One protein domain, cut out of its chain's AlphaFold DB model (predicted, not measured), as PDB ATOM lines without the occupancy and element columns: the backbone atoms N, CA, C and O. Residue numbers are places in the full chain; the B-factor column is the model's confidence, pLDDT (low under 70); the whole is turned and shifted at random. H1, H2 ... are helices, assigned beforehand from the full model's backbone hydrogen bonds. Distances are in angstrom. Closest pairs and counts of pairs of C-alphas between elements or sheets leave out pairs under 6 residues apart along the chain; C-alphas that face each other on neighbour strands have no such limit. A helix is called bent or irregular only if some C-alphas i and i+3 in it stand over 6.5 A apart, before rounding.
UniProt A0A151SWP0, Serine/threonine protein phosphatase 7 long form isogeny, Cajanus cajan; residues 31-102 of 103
ATOM      1  N   THR A  31     -16.291   4.713  41.662       82.94
ATOM      2  CA  THR A  31     -16.221   3.398  42.329       82.94
ATOM      3  C   THR A  31     -15.398   3.469  43.609       82.94
ATOM      4  O   THR A  31     -14.190   3.696  43.575       82.94
ATOM      5  N   ASP A  32     -16.036   3.182  44.742       87.31
ATOM      6  CA  ASP A  32     -15.335   2.962  46.004       87.31
ATOM      7  C   ASP A  32     -14.721   1.552  46.041       87.31
ATOM      8  O   ASP A  32     -15.367   0.557  46.392       87.31
ATOM      9  N   TRP A  33     -13.443   1.469  45.672       83.50
ATOM     10  CA  TRP A  33     -12.667   0.229  45.684       83.50
ATOM     11  C   TRP A  33     -12.492  -0.366  47.082       83.50
ATOM     12  O   TRP A  33     -12.384  -1.587  47.207       83.50
ATOM     13  N   SER A  34     -12.497   0.466  48.131       85.69
ATOM     14  CA  SER A  34     -12.379  -0.012  49.511       85.69
ATOM     15  C   SER A  34     -13.601  -0.842  49.897       85.69
ATOM     16  O   SER A  34     -13.468  -1.930  50.461       85.69
ATOM     17  N   ARG A  35     -14.789  -0.392  49.476       88.31
ATOM     18  CA  ARG A  35     -16.042  -1.129  49.635       88.31
ATOM     19  C   ARG A  35     -16.120  -2.330  48.697       88.31
ATOM     20  O   ARG A  35     -16.532  -3.402  49.129       88.31
ATOM     21  N   MET A  36     -15.714  -2.182  47.435       85.88
ATOM     22  CA  MET A  36     -15.764  -3.271  46.449       85.88
ATOM     23  C   MET A  36     -14.892  -4.470  46.854       85.88
ATOM     24  O   MET A  36     -15.298  -5.620  46.682       85.88
ATOM     25  N   HIS A  37     -13.710  -4.210  47.415       87.19
ATOM     26  CA  HIS A  37     -12.750  -5.243  47.808       87.19
ATOM     27  C   HIS A  37     -12.783  -5.587  49.301       87.19
ATOM     28  O   HIS A  37     -11.929  -6.346  49.761       87.19
ATOM     29  N   VAL A  38     -13.773  -5.092  50.057       91.19
ATOM     30  CA  VAL A  38     -13.857  -5.302  51.514       91.19
ATOM     31  C   VAL A  38     -13.799  -6.782  51.894       91.19
ATOM     32  O   VAL A  38     -13.115  -7.136  52.850       91.19
ATOM     33  N   GLN A  39     -14.425  -7.655  51.097       87.88
ATOM     34  CA  GLN A  39     -14.379  -9.104  51.303       87.88
ATOM     35  C   GLN A  39     -12.938  -9.636  51.256       87.88
ATOM     36  O   GLN A  39     -12.505 -10.298  52.191       87.88
ATOM     37  N   PHE A  40     -12.148  -9.265  50.244       86.69
ATOM     38  CA  PHE A  40     -10.763  -9.725  50.098       86.69
ATOM     39  C   PHE A  40      -9.863  -9.175  51.207       86.69
ATOM     40  O   PHE A  40      -8.987  -9.877  51.713       86.69
ATOM     41  N   VAL A  41     -10.105  -7.929  51.630       90.81
ATOM     42  CA  VAL A  41      -9.402  -7.327  52.770       90.81
ATOM     43  C   VAL A  41      -9.707  -8.097  54.054       90.81
ATOM     44  O   VAL A  41      -8.782  -8.434  54.790       90.81
ATOM     45  N   GLN A  42     -10.974  -8.424  54.317       92.62
ATOM     46  CA  GLN A  42     -11.375  -9.221  55.480       92.62
ATOM     47  C   GLN A  42     -10.748 -10.619  55.454       92.62
ATOM     48  O   GLN A  42     -10.215 -11.079  56.467       92.62
ATOM     49  N   GLU A  43     -10.730 -11.272  54.290       89.75
ATOM     50  CA  GLU A  43     -10.059 -12.560  54.128       89.75
ATOM     51  C   GLU A  43      -8.562 -12.469  54.444       89.75
ATOM     52  O   GLU A  43      -8.045 -13.285  55.211       89.75
ATOM     53  N   TRP A  44      -7.872 -11.443  53.939       90.38
ATOM     54  CA  TRP A  44      -6.455 -11.217  54.223       90.38
ATOM     55  C   TRP A  44      -6.179 -10.899  55.700       90.38
ATOM     56  O   TRP A  44      -5.191 -11.368  56.276       90.38
ATOM     57  N   GLN A  45      -7.055 -10.137  56.356       94.88
ATOM     58  CA  GLN A  45      -6.947  -9.893  57.798       94.88
ATOM     59  C   GLN A  45      -7.062 -11.202  58.592       94.88
ATOM     60  O   GLN A  45      -6.336 -11.399  59.565       94.88
ATOM     61  N   SER A  46      -7.872 -12.153  58.119       91.88
ATOM     62  CA  SER A  46      -8.015 -13.476  58.737       91.88
ATOM     63  C   SER A  46      -6.854 -14.447  58.471       91.88
ATOM     64  O   SER A  46      -6.889 -15.564  58.985       91.88
ATOM     65  N   ARG A  47      -5.811 -14.055  57.718       91.56
ATOM     66  CA  ARG A  47      -4.738 -14.960  57.240       91.56
ATOM     67  C   ARG A  47      -4.083 -15.818  58.326       91.56
ATOM     68  O   ARG A  47      -3.738 -16.960  58.057       91.56
ATOM     69  N   LEU A  48      -3.939 -15.298  59.548       90.94
ATOM     70  CA  LEU A  48      -3.326 -16.036  60.662       90.94
ATOM     71  C   LEU A  48      -4.174 -17.233  61.122       90.94
ATOM     72  O   LEU A  48      -3.631 -18.200  61.638       90.94
ATOM     73  N   HIS A  49      -5.485 -17.199  60.884       89.12
ATOM     74  CA  HIS A  49      -6.395 -18.316  61.147       89.12
ATOM     75  C   HIS A  49      -6.459 -19.312  59.979       89.12
ATOM     76  O   HIS A  49      -7.020 -20.392  60.123       89.12
ATOM     77  N   ARG A  50      -5.900 -18.954  58.814       79.12
ATOM     78  CA  ARG A  50      -5.894 -19.771  57.590       79.12
ATOM     79  C   ARG A  50      -4.543 -20.463  57.360       79.12
ATOM     80  O   ARG A  50      -4.215 -20.819  56.230       79.12
ATOM     81  N   VAL A  51      -3.745 -20.634  58.416       81.25
ATOM     82  CA  VAL A  51      -2.484 -21.380  58.338       81.25
ATOM     83  C   VAL A  51      -2.799 -22.840  58.029       81.25
ATOM     84  O   VAL A  51      -3.597 -23.478  58.709       81.25
ATOM     85  N   TRP A  52      -2.171 -23.362  56.980       75.25
ATOM     86  CA  TRP A  52      -2.352 -24.739  56.546       75.25
ATOM     87  C   TRP A  52      -1.752 -25.699  57.582       75.25
ATOM     88  O   TRP A  52      -0.545 -25.687  57.809       75.25
ATOM     89  N   THR A  53      -2.590 -26.517  58.216       78.06
ATOM     90  CA  THR A  53      -2.210 -27.467  59.275       78.06
ATOM     91  C   THR A  53      -2.476 -28.903  58.831       78.06
ATOM     92  O   THR A  53      -3.324 -29.607  59.374       78.06
ATOM     93  N   GLN A  54      -1.765 -29.349  57.797       80.19
ATOM     94  CA  GLN A  54      -1.807 -30.761  57.415       80.19
ATOM     95  C   GLN A  54      -0.875 -31.589  58.300       80.19
ATOM     96  O   GLN A  54       0.112 -31.050  58.814       80.19
ATOM     97  N   PRO A  55      -1.154 -32.896  58.461       84.50
ATOM     98  CA  PRO A  55      -0.244 -33.793  59.147       84.50
ATOM     99  C   PRO A  55       1.172 -33.663  58.590       84.50
ATOM    100  O   PRO A  55       1.373 -33.457  57.382       84.50
ATOM    101  N   ALA A  56       2.149 -33.805  59.484       81.31
ATOM    102  CA  ALA A  56       3.523 -34.006  59.069       81.31
ATOM    103  C   ALA A  56       3.560 -35.187  58.098       81.31
ATOM    104  O   ALA A  56       2.837 -36.175  58.246       81.31
ATOM    105  N   CYS A  57       4.342 -35.049  57.037       74.69
ATOM    106  CA  CYS A  57       4.447 -36.126  56.081       74.69
ATOM    107  C   CYS A  57       5.597 -37.038  56.518       74.69
ATOM    108  O   CYS A  57       6.766 -36.687  56.360       74.69
ATOM    109  N   ASP A  58       5.250 -38.214  57.038       74.94
ATOM    110  CA  ASP A  58       6.213 -39.165  57.619       74.94
ATOM    111  C   ASP A  58       6.928 -40.028  56.567       74.94
ATOM    112  O   ASP A  58       7.868 -40.759  56.863       74.94
ATOM    113  N   THR A  59       6.512 -39.951  55.301       68.06
ATOM    114  CA  THR A  59       7.108 -40.749  54.220       68.06
ATOM    115  C   THR A  59       8.428 -40.138  53.739       68.06
ATOM    116  O   THR A  59       8.405 -39.064  53.155       68.06
ATOM    117  N   PRO A  60       9.592 -40.784  53.856       63.59
ATOM    118  CA  PRO A  60      10.853 -40.181  53.404       63.59
ATOM    119  C   PRO A  60      10.918 -39.983  51.878       63.59
ATOM    120  O   PRO A  60      11.560 -39.051  51.400       63.59
ATOM    121  N   HIS A  61      10.188 -40.797  51.105       67.00
ATOM    122  CA  HIS A  61      10.127 -40.707  49.646       67.00
ATOM    123  C   HIS A  61       8.698 -40.507  49.131       67.00
ATOM    124  O   HIS A  61       7.782 -41.255  49.467       67.00
ATOM    125  N   LEU A  62       8.515 -39.494  48.278       68.94
ATOM    126  CA  LEU A  62       7.306 -39.317  47.477       68.94
ATOM    127  C   LEU A  62       7.411 -40.235  46.260       68.94
ATOM    128  O   LEU A  62       8.268 -40.020  45.401       68.94
ATOM    129  N   SER A  63       6.548 -41.248  46.181       74.88
ATOM    130  CA  SER A  63       6.446 -42.052  44.966       74.88
ATOM    131  C   SER A  63       6.122 -41.156  43.771       74.88
ATOM    132  O   SER A  63       5.276 -40.263  43.855       74.88
ATOM    133  N   ASN A  64       6.741 -41.436  42.624       71.69
ATOM    134  CA  ASN A  64       6.369 -40.771  41.380       71.69
ATOM    135  C   ASN A  64       4.921 -41.050  40.978       71.69
ATOM    136  O   ASN A  64       4.339 -40.228  40.283       71.69
ATOM    137  N   SER A  65       4.339 -42.172  41.391       76.44
ATOM    138  CA  SER A  65       2.948 -42.496  41.081       76.44
ATOM    139  C   SER A  65       1.937 -41.795  41.991       76.44
ATOM    140  O   SER A  65       0.741 -41.901  41.738       76.44
ATOM    141  N   LEU A  66       2.382 -41.073  43.029       81.50
ATOM    142  CA  LEU A  66       1.463 -40.376  43.924       81.50
ATOM    143  C   LEU A  66       0.664 -39.324  43.148       81.50
ATOM    144  O   LEU A  66       1.238 -38.547  42.382       81.50
ATOM    145  N   GLU A  67      -0.643 -39.262  43.395       84.81
ATOM    146  CA  GLU A  67      -1.579 -38.382  42.685       84.81
ATOM    147  C   GLU A  67      -1.105 -36.920  42.670       84.81
ATOM    148  O   GLU A  67      -1.037 -36.285  41.616       84.81
ATOM    149  N   TYR A  68      -0.632 -36.423  43.819       84.56
ATOM    150  CA  TYR A  68      -0.033 -35.094  43.929       84.56
ATOM    151  C   TYR A  68       1.189 -34.908  43.014       84.56
ATOM    152  O   TYR A  68       1.316 -33.875  42.367       84.56
ATOM    153  N   MET A  69       2.089 -35.893  42.912       84.56
ATOM    154  CA  MET A  69       3.292 -35.796  42.071       84.56
ATOM    155  C   MET A  69       2.961 -35.834  40.576       84.56
ATOM    156  O   MET A  69       3.648 -35.204  39.766       84.56
ATOM    157  N   VAL A  70       1.910 -36.562  40.194       87.06
ATOM    158  CA  VAL A  70       1.357 -36.535  38.834       87.06
ATOM    159  C   VAL A  70       0.765 -35.157  38.538       87.06
ATOM    160  O   VAL A  70       1.123 -34.539  37.532       87.06
ATOM    161  N   TRP A  71      -0.069 -34.633  39.440       88.62
ATOM    162  CA  TRP A  71      -0.673 -33.308  39.310       88.62
ATOM    163  C   TRP A  71       0.376 -32.190  39.253       88.62
ATOM    164  O   TRP A  71       0.332 -31.365  38.339       88.62
ATOM    165  N   TYR A  72       1.350 -32.197  40.165       86.44
ATOM    166  CA  TYR A  72       2.419 -31.203  40.276       86.44
ATOM    167  C   TYR A  72       3.194 -31.082  38.967       86.44
ATOM    168  O   TYR A  72       3.352 -29.983  38.436       86.44
ATOM    169  N   ARG A  73       3.620 -32.210  38.393       86.38
ATOM    170  CA  ARG A  73       4.380 -32.212  37.138       86.38
ATOM    171  C   ARG A  73       3.581 -31.713  35.943       86.38
ATOM    172  O   ARG A  73       4.175 -31.131  35.040       86.38
ATOM    173  N   LYS A  74       2.267 -31.956  35.942       88.50
ATOM    174  CA  LYS A  74       1.355 -31.528  34.879       88.50
ATOM    175  C   LYS A  74       1.026 -30.032  34.950       88.50
ATOM    176  O   LYS A  74       0.891 -29.412  33.902       88.50
ATOM    177  N   HIS A  75       0.882 -29.466  36.149       87.00
ATOM    178  CA  HIS A  75       0.315 -28.120  36.326       87.00
ATOM    179  C   HIS A  75       1.322 -27.055  36.762       87.00
ATOM    180  O   HIS A  75       1.025 -25.867  36.669       87.00
ATOM    181  N   THR A  76       2.507 -27.443  37.233       85.88
ATOM    182  CA  THR A  76       3.522 -26.492  37.701       85.88
ATOM    183  C   THR A  76       4.737 -26.451  36.783       85.88
ATOM    184  O   THR A  76       5.075 -27.419  36.097       85.88
ATOM    185  N   ARG A  77       5.444 -25.317  36.798       85.12
ATOM    186  CA  ARG A  77       6.793 -25.235  36.234       85.12
ATOM    187  C   ARG A  77       7.767 -25.927  37.182       85.12
ATOM    188  O   ARG A  77       8.057 -25.416  38.257       85.12
ATOM    189  N   GLN A  78       8.279 -27.076  36.753       83.88
ATOM    190  CA  GLN A  78       9.226 -27.880  37.534       83.88
ATOM    191  C   GLN A  78      10.616 -27.237  37.619       83.88
ATOM    192  O   GLN A  78      11.350 -27.464  38.577       83.88
ATOM    193  N   TRP A  79      10.972 -26.429  36.617       86.94
ATOM    194  CA  TRP A  79      12.293 -25.827  36.489       86.94
ATOM    195  C   TRP A  79      12.158 -24.333  36.243       86.94
ATOM    196  O   TRP A  79      11.399 -23.896  35.375       86.94
ATOM    197  N   ILE A  80      12.892 -23.552  37.030       87.19
ATOM    198  CA  ILE A  80      12.877 -22.086  36.967       87.19
ATOM    199  C   ILE A  80      14.005 -21.582  36.054       87.19
ATOM    200  O   ILE A  80      13.866 -20.531  35.433       87.19
ATOM    201  N   SER A  81      15.097 -22.346  35.916       92.12
ATOM    202  CA  SER A  81      16.260 -21.985  35.098       92.12
ATOM    203  C   SER A  81      16.566 -23.025  34.009       92.12
ATOM    204  O   SER A  81      16.252 -24.205  34.173       92.12
ATOM    205  N   PRO A  82      17.256 -22.640  32.920       90.06
ATOM    206  CA  PRO A  82      17.683 -23.590  31.892       90.06
ATOM    207  C   PRO A  82      18.634 -24.680  32.404       90.06
ATOM    208  O   PRO A  82      18.567 -25.812  31.931       90.06
ATOM    209  N   SER A  83      19.516 -24.365  33.359       90.62
ATOM    210  CA  SER A  83      20.430 -25.350  33.957       90.62
ATOM    211  C   SER A  83      19.663 -26.420  34.732       90.62
ATOM    212  O   SER A  83      19.810 -27.606  34.446       90.62
ATOM    213  N   SER A  84      18.750 -25.997  35.613       86.12
ATOM    214  CA  SER A  84      17.887 -26.916  36.366       86.12
ATOM    215  C   SER A  84      16.969 -27.735  35.455       86.12
ATOM    216  O   SER A  84      16.705 -28.900  35.742       86.12
ATOM    217  N   ALA A  85      16.537 -27.165  34.324       87.12
ATOM    218  CA  ALA A  85      15.758 -27.884  33.323       87.12
ATOM    219  C   ALA A  85      16.567 -28.985  32.631       87.12
ATOM    220  O   ALA A  85      16.071 -30.099  32.494       87.12
ATOM    221  N   LYS A  86      17.814 -28.710  32.225       87.56
ATOM    222  CA  LYS A  86      18.686 -29.713  31.592       87.56
ATOM    223  C   LYS A  86      18.945 -30.894  32.524       87.56
ATOM    224  O   LYS A  86      18.744 -32.040  32.131       87.56
ATOM    225  N   GLU A  87      19.330 -30.613  33.764       83.75
ATOM    226  CA  GLU A  87      19.596 -31.641  34.774       83.75
ATOM    227  C   GLU A  87      18.328 -32.436  35.114       83.75
ATOM    228  O   GLU A  87      18.315 -33.668  35.061       83.75
ATOM    229  N   GLY A  88      17.222 -31.740  35.386       83.88
ATOM    230  CA  GLY A  88      15.953 -32.375  35.724       83.88
ATOM    231  C   GLY A  88      15.349 -33.187  34.576       83.88
ATOM    232  O   GLY A  88      14.729 -34.227  34.817       83.88
ATOM    233  N   TYR A  89      15.561 -32.775  33.324       84.81
ATOM    234  CA  TYR A  89      15.122 -33.529  32.152       84.81
ATOM    235  C   TYR A  89      15.840 -34.881  32.051       84.81
ATOM    236  O   TYR A  89      15.183 -35.909  31.884       84.81
ATOM    237  N   VAL A  90      17.162 -34.915  32.244       83.81
ATOM    238  CA  VAL A  90      17.946 -36.165  32.237       83.81
ATOM    239  C   VAL A  90      17.495 -37.104  33.361       83.81
ATOM    240  O   VAL A  90      17.266 -38.291  33.138       83.81
ATOM    241  N   VAL A  91      17.283 -36.580  34.571       80.94
ATOM    242  CA  VAL A  91      16.820 -37.395  35.706       80.94
ATOM    243  C   VAL A  91      15.408 -37.946  35.466       80.94
ATOM    244  O   VAL A  91      15.157 -39.128  35.704       80.94
ATOM    245  N   SER A  92      14.482 -37.121  34.968       79.44
ATOM    246  CA  SER A  92      13.092 -37.539  34.730       79.44
ATOM    247  C   SER A  92      12.956 -38.571  33.608       79.44
ATOM    248  O   SER A  92      12.164 -39.508  33.730       79.44
ATOM    249  N   THR A  93      13.746 -38.438  32.540       80.31
ATOM    250  CA  THR A  93      13.776 -39.399  31.428       80.31
ATOM    251  C   THR A  93      14.346 -40.742  31.868       80.31
ATOM    252  O   THR A  93      13.706 -41.765  31.622       80.31
ATOM    253  N   ASN A  94      15.461 -40.751  32.604       77.75
ATOM    254  CA  ASN A  94      16.024 -41.972  33.183       77.75
ATOM    255  C   ASN A  94      15.016 -42.689  34.085       77.75
ATOM    256  O   ASN A  94      14.732 -43.868  33.895       77.75
ATOM    257  N   LEU A  95      14.399 -41.963  35.014       74.81
ATOM    258  CA  LEU A  95      13.401 -42.504  35.935       74.81
ATOM    259  C   LEU A  95      12.188 -43.109  35.214       74.81
ATOM    260  O   LEU A  95      11.698 -44.161  35.613       74.81
ATOM    261  N   ARG A  96      11.730 -42.477  34.126       75.50
ATOM    262  CA  ARG A  96      10.649 -43.011  33.286       75.50
ATOM    263  C   ARG A  96      11.059 -44.297  32.571       75.50
ATOM    264  O   ARG A  96      10.254 -45.217  32.498       75.50
ATOM    265  N   MET A  97      12.290 -44.372  32.067       77.38
ATOM    266  CA  MET A  97      12.813 -45.595  31.452       77.38
ATOM    267  C   MET A  97      12.905 -46.730  32.473       77.38
ATOM    268  O   MET A  97      12.433 -47.823  32.189       77.38
ATOM    269  N   TYR A  98      13.429 -46.477  33.674       72.50
ATOM    270  CA  TYR A  98      13.501 -47.502  34.720       72.50
ATOM    271  C   TYR A  98      12.117 -48.016  35.124       72.50
ATOM    272  O   TYR A  98      11.913 -49.220  35.154       72.50
ATOM    273  N   LEU A  99      11.143 -47.134  35.374       68.62
ATOM    274  CA  LEU A  99       9.809 -47.549  35.829       68.62
ATOM    275  C   LEU A  99       9.001 -48.313  34.764       68.62
ATOM    276  O   LEU A  99       8.211 -49.178  35.122       68.62
ATOM    277  N   ASN A 100       9.217 -48.037  33.475       63.38
ATOM    278  CA  ASN A 100       8.544 -48.745  32.380       63.38
ATOM    279  C   ASN A 100       9.135 -50.132  32.074       63.38
ATOM    280  O   ASN A 100       8.528 -50.873  31.316       63.38
ATOM    281  N   ASN A 101      10.309 -50.477  32.616       58.12
ATOM    282  CA  ASN A 101      10.927 -51.798  32.434       58.12
ATOM    283  C   ASN A 101      10.510 -52.820  33.513       58.12
ATOM    284  O   ASN A 101      10.968 -53.958  33.480       58.12
ATOM    285  N   TYR A 102       9.673 -52.420  34.477       51.34
ATOM    286  CA  TYR A 102       9.174 -53.277  35.564       51.34
ATOM    287  C   TYR A 102       7.639 -53.455  35.538       51.34
ATOM    288  O   TYR A 102       7.050 -53.841  36.548       51.34
TER     289      TYR A 102
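AT A GLANCE: This is residues 31 to 102 of the 103 residues of the protein "Serine/threonine protein phosphatase 7 long form isogeny" of Cajanus cajan (UniProt A0A151SWP0). The longest helix, H4, and H3 make a loose, open V at one end of a stretched-out model, joined by a short link. From there a long, thin arm, residues 31 to 63, sticks out, with H2 and the small H1 towards its far end and a bare run of chain before H3. The printed part has 72 residues with four named helices, in the order H1, H2, H3, H4, and no named strand; its class is all helix. The whole is extended, with a radius of gyration of the C-alphas of 20.2 A, and spans 61 by 32 by 18 A.

IN THESE COORDINATES: Find C-alpha 82 at (17.683, -23.590, 31.892); from there H4, residues 82 to 100, runs 26.8 A to C-alpha 100 at (8.544, -48.745, 32.380). H3 is residues 67 to 75, 12.2 A long. H2, residues 38 to 50, runs 17.6 A, and H1 is residues 33 to 36, beginning at C-alpha 33 at (-12.667, 0.229, 45.684).

HOW THE PARTS SIT: Start at H4, which touches no helix. H3 and H4 are apart, with no C-alpha of the one within 8 A of the other. H2 is apart from both H3 and H4, and so is H1. H1 and H2 meet only through their link, a tight one of 1 residue. Look within H2 for an irregular place, where C-alphas 45 and 48 are 7.7 A apart. In H3 and H4 every O i to N i+4 pair is within hydrogen-bond range, in H2 6 of 9 are, and H1 is too short for such a pair.

THE WHOLE: The C-alphas of Thr 31 and Tyr 102, the two farthest apart, are 62.5 A apart. The printed part has no cut. The link from H2 to H3, residues 51 to 66, is long. Mean pLDDT of the printed part is 82.0; look for values under 70 at residues 59 to 62 and 99 to 102.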